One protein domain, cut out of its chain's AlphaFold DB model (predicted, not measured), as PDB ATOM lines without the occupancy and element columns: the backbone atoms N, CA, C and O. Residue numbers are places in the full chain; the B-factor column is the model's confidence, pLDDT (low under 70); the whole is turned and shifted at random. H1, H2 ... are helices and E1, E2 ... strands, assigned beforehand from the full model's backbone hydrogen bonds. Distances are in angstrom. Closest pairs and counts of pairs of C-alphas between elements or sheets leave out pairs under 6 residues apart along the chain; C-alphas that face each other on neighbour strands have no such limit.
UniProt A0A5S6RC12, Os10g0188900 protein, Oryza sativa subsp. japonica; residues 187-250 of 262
ATOM      1  N   GLN A 187     296.769 371.934 417.336       86.31
ATOM      2  CA  GLN A 187     297.099 372.025 415.920       86.31
ATOM      3  C   GLN A 187     296.480 370.861 415.167       86.31
ATOM      4  O   GLN A 187     296.429 369.730 415.662       86.31
ATOM      5  N   THR A 188     296.009 371.147 413.960       88.19
ATOM      6  CA  THR A 188     295.399 370.140 413.100       88.19
ATOM      7  C   THR A 188     296.430 369.663 412.095       88.19
ATOM      8  O   THR A 188     296.950 370.450 411.315       88.19
ATOM      9  N   PHE A 189     296.687 368.359 412.086       88.06
ATOM     10  CA  PHE A 189     297.575 367.724 411.120       88.06
ATOM     11  C   PHE A 189     296.769 366.812 410.201       88.06
ATOM     12  O   PHE A 189     295.967 365.995 410.660       88.06
ATOM     13  N   ARG A 190     296.997 366.931 408.894       89.31
ATOM     14  CA  ARG A 190     296.471 366.025 407.880       89.31
ATOM     15  C   ARG A 190     297.560 365.037 407.493       89.31
ATOM     16  O   ARG A 190     298.475 365.366 406.744       89.31
ATOM     17  N   CYS A 191     297.425 363.819 407.998       87.19
ATOM     18  CA  CYS A 191     298.367 362.733 407.765       87.19
ATOM     19  C   CYS A 191     297.782 361.748 406.747       87.19
ATOM     20  O   CYS A 191     296.749 361.135 407.018       87.19
ATOM     21  N   THR A 192     298.456 361.551 405.614       85.31
ATOM     22  CA  THR A 192     298.058 360.555 404.607       85.31
ATOM     23  C   THR A 192     299.167 359.527 404.449       85.31
ATOM     24  O   THR A 192     300.297 359.874 404.117       85.31
ATOM     25  N   TYR A 193     298.844 358.252 404.663       84.38
ATOM     26  CA  TYR A 193     299.777 357.149 404.457       84.38
ATOM     27  C   TYR A 193     299.167 356.113 403.514       84.38
ATOM     28  O   TYR A 193     298.272 355.359 403.894       84.38
ATOM     29  N   ASN A 194     299.651 356.096 402.273       85.81
ATOM     30  CA  ASN A 194     299.261 355.104 401.277       85.81
ATOM     31  C   ASN A 194     300.141 353.863 401.431       85.81
ATOM     32  O   ASN A 194     301.365 353.975 401.479       85.81
ATOM     33  N   PHE A 195     299.531 352.681 401.476       82.56
ATOM     34  CA  PHE A 195     300.260 351.424 401.603       82.56
ATOM     35  C   PHE A 195     299.658 350.334 400.717       82.56
ATOM     36  O   PHE A 195     298.451 350.290 400.486       82.56
ATOM     37  N   GLU A 196     300.509 349.415 400.263       84.50
ATOM     38  CA  GLU A 196     300.119 348.187 399.569       84.50
ATOM     39  C   GLU A 196     300.681 346.998 400.356       84.50
ATOM     40  O   GLU A 196     301.881 346.941 400.636       84.50
ATOM     41  N   ILE A 197     299.828 346.038 400.728       80.81
ATOM     42  CA  ILE A 197     300.259 344.793 401.377       80.81
ATOM     43  C   ILE A 197     299.949 343.625 400.458       80.81
ATOM     44  O   ILE A 197     298.807 343.431 400.049       80.81
ATOM     45  N   ARG A 198     300.951 342.779 400.226       83.62
ATOM     46  CA  ARG A 198     300.767 341.464 399.612       83.62
ATOM     47  C   ARG A 198     300.895 340.401 400.692       83.62
ATOM     48  O   ARG A 198     301.949 340.267 401.309       83.62
ATOM     49  N   LEU A 199     299.808 339.680 400.947       82.12
ATOM     50  CA  LEU A 199     299.740 338.649 401.980       82.12
ATOM     51  C   LEU A 199     299.867 337.267 401.329       82.12
ATOM     52  O   LEU A 199     298.953 336.867 400.608       82.12
ATOM     53  N   PRO A 200     300.954 336.514 401.566       75.19
ATOM     54  CA  PRO A 200     301.006 335.125 401.139       75.19
ATOM     55  C   PRO A 200     300.012 334.315 401.979       75.19
ATOM     56  O   PRO A 200     300.108 334.268 403.207       75.19
ATOM     57  N   VAL A 201     299.037 333.680 401.328       72.12
ATOM     58  CA  VAL A 201     298.095 332.781 402.004       72.12
ATOM     59  C   VAL A 201     298.792 331.438 402.209       72.12
ATOM     60  O   VAL A 201     298.843 330.605 401.309       72.12
ATOM     61  N   VAL A 202     299.373 331.241 403.392       70.00
ATOM     62  CA  VAL A 202     300.002 329.971 403.779       70.00
ATOM     63  C   VAL A 202     298.968 329.130 404.529       70.00
ATOM     64  O   VAL A 202     298.491 329.555 405.579       70.00
ATOM     65  N   GLN A 203     298.635 327.935 404.025       67.44
ATOM     66  CA  GLN A 203     297.607 327.049 404.615       67.44
ATOM     67  C   GLN A 203     297.867 326.667 406.087       67.44
ATOM     68  O   GLN A 203     296.944 326.263 406.787       67.44
ATOM     69  N   ALA A 204     299.105 326.807 406.571       73.44
ATOM     70  CA  ALA A 204     299.516 326.419 407.918       73.44
ATOM     71  C   ALA A 204     299.237 327.470 409.017       73.44
ATOM     72  O   ALA A 204     299.312 327.131 410.198       73.44
ATOM     73  N   GLU A 205     298.918 328.730 408.681       80.69
ATOM     74  CA  GLU A 205     298.635 329.771 409.683       80.69
ATOM     75  C   GLU A 205     297.202 330.320 409.570       80.69
ATOM     76  O   GLU A 205     296.739 330.624 408.470       80.69
ATOM     77  N   PRO A 206     296.498 330.550 410.700       87.69
ATOM     78  CA  PRO A 206     295.225 331.260 410.681       87.69
ATOM     79  C   PRO A 206     295.377 332.629 410.011       87.69
ATOM     80  O   PRO A 206     296.203 333.439 410.435       87.69
ATOM     81  N   PHE A 207     294.530 332.927 409.025       86.06
ATOM     82  CA  PHE A 207     294.612 334.153 408.222       86.06
ATOM     83  C   PHE A 207     294.639 335.443 409.064       86.06
ATOM     84  O   PHE A 207     295.395 336.366 408.773       86.06
ATOM     85  N   LYS A 208     293.907 335.468 410.191       88.06
ATOM     86  CA  LYS A 208     293.962 336.559 411.181       88.06
ATOM     87  C   LYS A 208     295.389 336.829 411.672       88.06
ATOM     88  O   LYS A 208     295.783 337.985 411.757       88.06
ATOM     89  N   LYS A 209     296.170 335.785 411.977       87.44
ATOM     90  CA  LYS A 209     297.564 335.933 412.426       87.44
ATOM     91  C   LYS A 209     298.442 336.509 411.318       87.44
ATOM     92  O   LYS A 209     299.250 337.388 411.601       87.44
ATOM     93  N   VAL A 210     298.254 336.059 410.075       88.38
ATOM     94  CA  VAL A 210     298.985 336.570 408.903       88.38
ATOM     95  C   VAL A 210     298.709 338.064 408.702       88.38
ATOM     96  O   VAL A 210     299.648 338.854 408.613       88.38
ATOM     97  N   ILE A 211     297.435 338.477 408.740       89.31
ATOM     98  CA  ILE A 211     297.041 339.891 408.660       89.31
ATOM     99  C   ILE A 211     297.632 340.693 409.821       89.31
ATOM    100  O   ILE A 211     298.246 341.732 409.595       89.31
ATOM    101  N   SER A 212     297.486 340.223 411.063       89.62
ATOM    102  CA  SER A 212     298.003 340.941 412.231       89.62
ATOM    103  C   SER A 212     299.517 341.137 412.161       89.62
ATOM    104  O   SER A 212     299.994 342.220 412.499       89.62
ATOM    105  N   LYS A 213     300.280 340.145 411.679       88.12
ATOM    106  CA  LYS A 213     301.728 340.280 411.455       88.12
ATOM    107  C   LYS A 213     302.039 341.356 410.412       88.12
ATOM    108  O   LYS A 213     302.919 342.181 410.646       88.12
ATOM    109  N   ALA A 214     301.313 341.377 409.297       88.38
ATOM    110  CA  ALA A 214     301.526 342.360 408.239       88.38
ATOM    111  C   ALA A 214     301.164 343.790 408.671       88.38
ATOM    112  O   ALA A 214     301.960 344.703 408.460       88.38
ATOM    113  N   ILE A 215     300.026 343.974 409.352       89.62
ATOM    114  CA  ILE A 215     299.648 345.259 409.960       89.62
ATOM    115  C   ILE A 215     300.726 345.695 410.954       89.62
ATOM    116  O   ILE A 215     301.198 346.820 410.875       89.62
ATOM    117  N   SER A 216     301.188 344.792 411.826       88.38
ATOM    118  CA  SER A 216     302.253 345.104 412.792       88.38
ATOM    119  C   SER A 216     303.547 345.555 412.109       88.38
ATOM    120  O   SER A 216     304.238 346.436 412.618       88.38
ATOM    121  N   HIS A 217     303.894 344.962 410.962       87.06
ATOM    122  CA  HIS A 217     305.062 345.376 410.189       87.06
ATOM    123  C   HIS A 217     304.886 346.781 409.604       87.06
ATOM    124  O   HIS A 217     305.783 347.607 409.757       87.06
ATOM    125  N   LEU A 218     303.730 347.079 409.002       87.69
ATOM    126  CA  LEU A 218     303.426 348.425 408.509       87.69
ATOM    127  C   LEU A 218     303.426 349.465 409.627       87.69
ATOM    128  O   LEU A 218     304.012 350.529 409.467       87.69
ATOM    129  N   THR A 219     302.819 349.156 410.773       86.50
ATOM    130  CA  THR A 219     302.821 350.054 411.932       86.50
ATOM    131  C   THR A 219     304.249 350.419 412.328       86.50
ATOM    132  O   THR A 219     304.534 351.596 412.520       86.50
ATOM    133  N   LYS A 220     305.169 349.444 412.362       86.50
ATOM    134  CA  LYS A 220     306.592 349.706 412.626       86.50
ATOM    135  C   LYS A 220     307.251 350.565 411.546       86.50
ATOM    136  O   LYS A 220     308.098 351.386 411.874       86.50
ATOM    137  N   GLN A 221     306.899 350.386 410.274       85.75
ATOM    138  CA  GLN A 221     307.429 351.231 409.198       85.75
ATOM    139  C   GLN A 221     306.991 352.689 409.358       85.75
ATOM    140  O   GLN A 221     307.831 353.576 409.265       85.75
ATOM    141  N   VAL A 222     305.709 352.928 409.653       87.44
ATOM    142  CA  VAL A 222     305.172 354.280 409.881       87.44
ATOM    143  C   VAL A 222     305.764 354.904 411.145       87.44
ATOM    144  O   VAL A 222     306.137 356.069 411.127       87.44
ATOM    145  N   GLN A 223     305.915 354.129 412.223       85.00
ATOM    146  CA  GLN A 223     306.527 354.599 413.473       85.00
ATOM    147  C   GLN A 223     307.987 355.034 413.309       85.00
ATOM    148  O   GLN A 223     308.431 355.927 414.018       85.00
ATOM    149  N   ASN A 224     308.722 354.407 412.388       85.12
ATOM    150  CA  ASN A 224     310.120 354.732 412.103       85.12
ATOM    151  C   ASN A 224     310.284 355.701 410.918       85.12
ATOM    152  O   ASN A 224     311.412 355.973 410.502       85.12
ATOM    153  N   ALA A 225     309.186 356.180 410.327       86.38
ATOM    154  CA  ALA A 225     309.244 357.141 409.239       86.38
ATOM    155  C   ALA A 225     309.644 358.517 409.776       86.38
ATOM    156  O   ALA A 225     309.187 358.944 410.836       86.38
ATOM    157  N   LYS A 226     310.465 359.240 409.012       87.94
ATOM    158  CA  LYS A 226     310.653 360.672 409.256       87.94
ATOM    159  C   LYS A 226     309.427 361.412 408.727       87.94
ATOM    160  O   LYS A 226     308.847 360.989 407.730       87.94
ATOM    161  N   ALA A 227     309.028 362.498 409.373       88.06
ATOM    162  CA  ALA A 227     307.890 363.298 408.934       88.06
ATOM    163  C   ALA A 227     308.370 364.634 408.354       88.06
ATOM    164  O   ALA A 227     309.233 365.287 408.942       88.06
ATOM    165  N   LEU A 228     307.812 365.035 407.215       88.81
ATOM    166  CA  LEU A 228     307.829 366.420 406.752       88.81
ATOM    167  C   LEU A 228     306.504 367.065 407.166       88.81
ATOM    168  O   LEU A 228     305.447 366.468 406.960       88.81
ATOM    169  N   ILE A 229     306.555 368.269 407.718       89.00
ATOM    170  CA  ILE A 229     305.391 369.100 408.025       89.00
ATOM    171  C   ILE A 229     305.460 370.307 407.100       89.00
ATOM    172  O   ILE A 229     306.437 371.053 407.131       89.00
ATOM    173  N   ASP A 230     304.471 370.442 406.218       88.44
ATOM    174  CA  ASP A 230     304.425 371.476 405.175       88.44
ATOM    175  C   ASP A 230     305.732 371.562 404.353       88.44
ATOM    176  O   ASP A 230     306.228 372.635 404.015       88.44
ATOM    177  N   GLY A 231     306.309 370.395 404.038       86.38
ATOM    178  CA  GLY A 231     307.551 370.259 403.268       86.38
ATOM    179  C   GLY A 231     308.845 370.417 404.077       86.38
ATOM    180  O   GLY A 231     309.927 370.220 403.524       86.38
ATOM    181  N   VAL A 232     308.767 370.721 405.375       86.81
ATOM    182  CA  VAL A 232     309.931 370.899 406.257       86.81
ATOM    183  C   VAL A 232     310.126 369.668 407.135       86.81
ATOM    184  O   VAL A 232     309.183 369.182 407.750       86.81
ATOM    185  N   LEU A 233     311.357 369.158 407.217       85.25
ATOM    186  CA  LEU A 233     311.672 368.019 408.079       85.25
ATOM    187  C   LEU A 233     311.394 368.353 409.542       85.25
ATOM    188  O   LEU A 233     311.960 369.298 410.087       85.25
ATOM    189  N   PHE A 234     310.541 367.546 410.168       80.25
ATOM    190  CA  PHE A 234     310.251 367.670 411.582       80.25
ATOM    191  C   PHE A 234     311.490 367.302 412.404       80.25
ATOM    192  O   PHE A 234     312.045 366.208 412.265       80.25
ATOM    193  N   LEU A 235     311.904 368.235 413.252       77.31
ATOM    194  CA  LEU A 235     312.920 368.075 414.286       77.31
ATOM    195  C   LEU A 235     312.231 368.391 415.618       77.31
ATOM    196  O   LEU A 235     311.351 369.252 415.645       77.31
ATOM    197  N   ASP A 236     312.611 367.714 416.703       67.00
ATOM    198  CA  ASP A 236     311.909 367.800 417.999       67.00
ATOM    199  C   ASP A 236     311.829 369.229 418.586       67.00
ATOM    200  O   ASP A 236     310.970 369.493 419.424       67.00
ATOM    201  N   ASP A 237     312.656 370.160 418.095       62.75
ATOM    202  CA  ASP A 237     312.715 371.567 418.523       62.75
ATOM    203  C   ASP A 237     311.880 372.534 417.650       62.75
ATOM    204  O   ASP A 237     311.989 373.754 417.785       62.75
ATOM    205  N   MET A 238     311.072 372.026 416.713       62.06
ATOM    206  CA  MET A 238     310.293 372.867 415.797       62.06
ATOM    207  C   MET A 238     308.958 373.309 416.412       62.06
ATOM    208  O   MET A 238     308.003 372.534 416.499       62.06
ATOM    209  N   ASP A 239     308.860 374.596 416.747       60.56
ATOM    210  CA  ASP A 239     307.598 375.251 417.087       60.56
ATOM    211  C   ASP A 239     306.791 375.544 415.809       60.56
ATOM    212  O   ASP A 239     306.971 376.567 415.142       60.56
ATOM    213  N   ASN A 240     305.864 374.653 415.455       59.19
ATOM    214  CA  ASN A 240     304.932 374.880 414.347       59.19
ATOM    215  C   ASN A 240     303.873 375.912 414.757       59.19
ATOM    216  O   ASN A 240     302.776 375.561 415.148       59.19
ATOM    217  N   THR A 241     304.186 377.201 414.727       60.66
ATOM    218  CA  THR A 241     303.272 378.280 415.173       60.66
ATOM    219  C   THR A 241     302.265 378.736 414.113       60.66
ATOM    220  O   THR A 241     301.529 379.697 414.327       60.66
ATOM    221  N   LEU A 242     302.229 378.071 412.960       63.47
ATOM    222  CA  LEU A 242     301.389 378.457 411.832       63.47
ATOM    223  C   LEU A 242     299.921 378.073 412.086       63.47
ATOM    224  O   LEU A 242     299.620 376.967 412.519       63.47
ATOM    225  N   GLU A 243     298.995 378.996 411.822       68.75
ATOM    226  CA  GLU A 243     297.560 378.718 411.915       68.75
ATOM    227  C   GLU A 243     297.073 377.906 410.707       68.75
ATOM    228  O   GLU A 243     297.414 378.201 409.560       68.75
ATOM    229  N   GLY A 244     296.209 376.920 410.958       75.88
ATOM    230  CA  GLY A 244     295.551 376.122 409.924       75.88
ATOM    231  C   GLY A 244     295.941 374.640 409.937       75.88
ATOM    232  O   GLY A 244     296.640 374.178 410.838       75.88
ATOM    233  N   PRO A 245     295.420 373.845 408.986       83.12
ATOM    234  CA  PRO A 245     295.768 372.437 408.873       83.12
ATOM    235  C   PRO A 245     297.145 372.256 408.219       83.12
ATOM    236  O   PRO A 245     297.342 372.660 407.075       83.12
ATOM    237  N   HIS A 246     298.055 371.574 408.911       87.00
ATOM    238  CA  HIS A 246     299.386 371.231 408.403       87.00
ATOM    239  C   HIS A 246     299.369 369.895 407.670       87.00
ATOM    240  O   HIS A 246     298.781 368.920 408.150       87.00
ATOM    241  N   ASN A 247     300.039 369.810 406.527       89.12
ATOM    242  CA  ASN A 247     300.177 368.556 405.797       89.12
ATOM    243  C   ASN A 247     301.383 367.777 406.309       89.12
ATOM    244  O   ASN A 247     302.488 368.310 406.371       89.12
ATOM    245  N   VAL A 248     301.165 366.505 406.643       89.62
ATOM    246  CA  VAL A 248     302.226 365.599 407.082       89.62
ATOM    247  C   VAL A 248     302.508 364.580 405.991       89.62
ATOM    248  O   VAL A 248     301.630 363.797 405.614       89.62
ATOM    249  N   GLU A 249     303.753 364.559 405.528       89.44
ATOM    250  CA  GLU A 249     304.263 363.562 404.594       89.44
ATOM    251  C   GLU A 249     305.234 362.625 405.313       89.44
ATOM    252  O   GLU A 249     306.175 363.060 405.978       89.44
ATOM    253  N   PHE A 250     305.010 361.317 405.180       87.81
ATOM    254  CA  PHE A 250     305.863 360.305 405.796       87.81
ATOM    255  C   PHE A 250     306.967 359.867 404.834       87.81
ATOM    256  O   PHE A 250     306.718 359.209 403.824       87.81
TER     257      PHE A 250
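What this domain is: This is residues 187 to 250 of the 262 residues of the protein "Os10g0188900 protein" of Oryza sativa subsp. japonica (UniProt A0A5S6RC12). A small sheet of three strands makes one end of a rod, and the single helix H1 reaches away from it toward the other end. Residues 192 to 206 run out from E1 along the rod and turn back into H1, which leads back to the sheet at E2, while residues 230 to 244 make a long loop from E2 to E3. The printed part has 64 residues with one named helix and three named strands, in the order E1, H1, E2, E3; the sheet runs E1, E3, E2 and is mixed. The class is mixed, helices and strands, though under half of the residues are in named elements. The whole is extended, with a radius of gyration of the C-alphas of 16.6 A and spans of 52 by 20 by 16 A.

Where its parts are: The longest strand by residues is E3, residues 245 to 250, 16.1 A from first to last C-alpha, ending with C-alpha 250 at (305.863, 360.305, 405.796). E1 is residues 188 to 191, 9.6 A long, and begins with C-alpha 188 at (295.399, 370.140, 413.100). E2 is residues 226 to 229, 10.0 A long. H1 is residues 207 to 223, 24.2 A long, and begins with C-alpha 207 at (294.612, 334.153, 408.222).

How they stand to each other: E3 is the inner strand of the sheet, and E1 and E2 are its edge strands. E1 and E3 are parallel, with 30 degrees between their directions; N 190 and O 246 are 2.8 A apart, within hydrogen-bond range, and N 246 and O 188 are 2.9 A apart. E2 and E3 form a hairpin, antiparallel at 155 degrees, with N 228 and O 249 at 2.8 A, within hydrogen-bond range. The pairing is staggered: E3 pairs with E1 over residues 245 to 248 and with E2 over residues 248 to 250. E1 and E2 are apart. Residues 228 to 229 of E2 also pair, antiparallel, with residues 232 to 233. H1 is not on the sheet; the closest C-alphas of H1 and E3 are those of Val 222 and Phe 250, 7.3 A apart. In H1 every O i to N i+4 pair is within hydrogen-bond range.

The domain as a whole: The two C-alphas farthest apart are those of Gln 203 and Thr 241, at 52.6 A. The printed part has no cut. The links E1 to H1 and E2 to E3 are long, with 15 residues each, and the link H1 to E2 is tight, with 2 residues. The mean pLDDT of the printed part is 82.2; residue 203 and residues 236 to 243 are under 70.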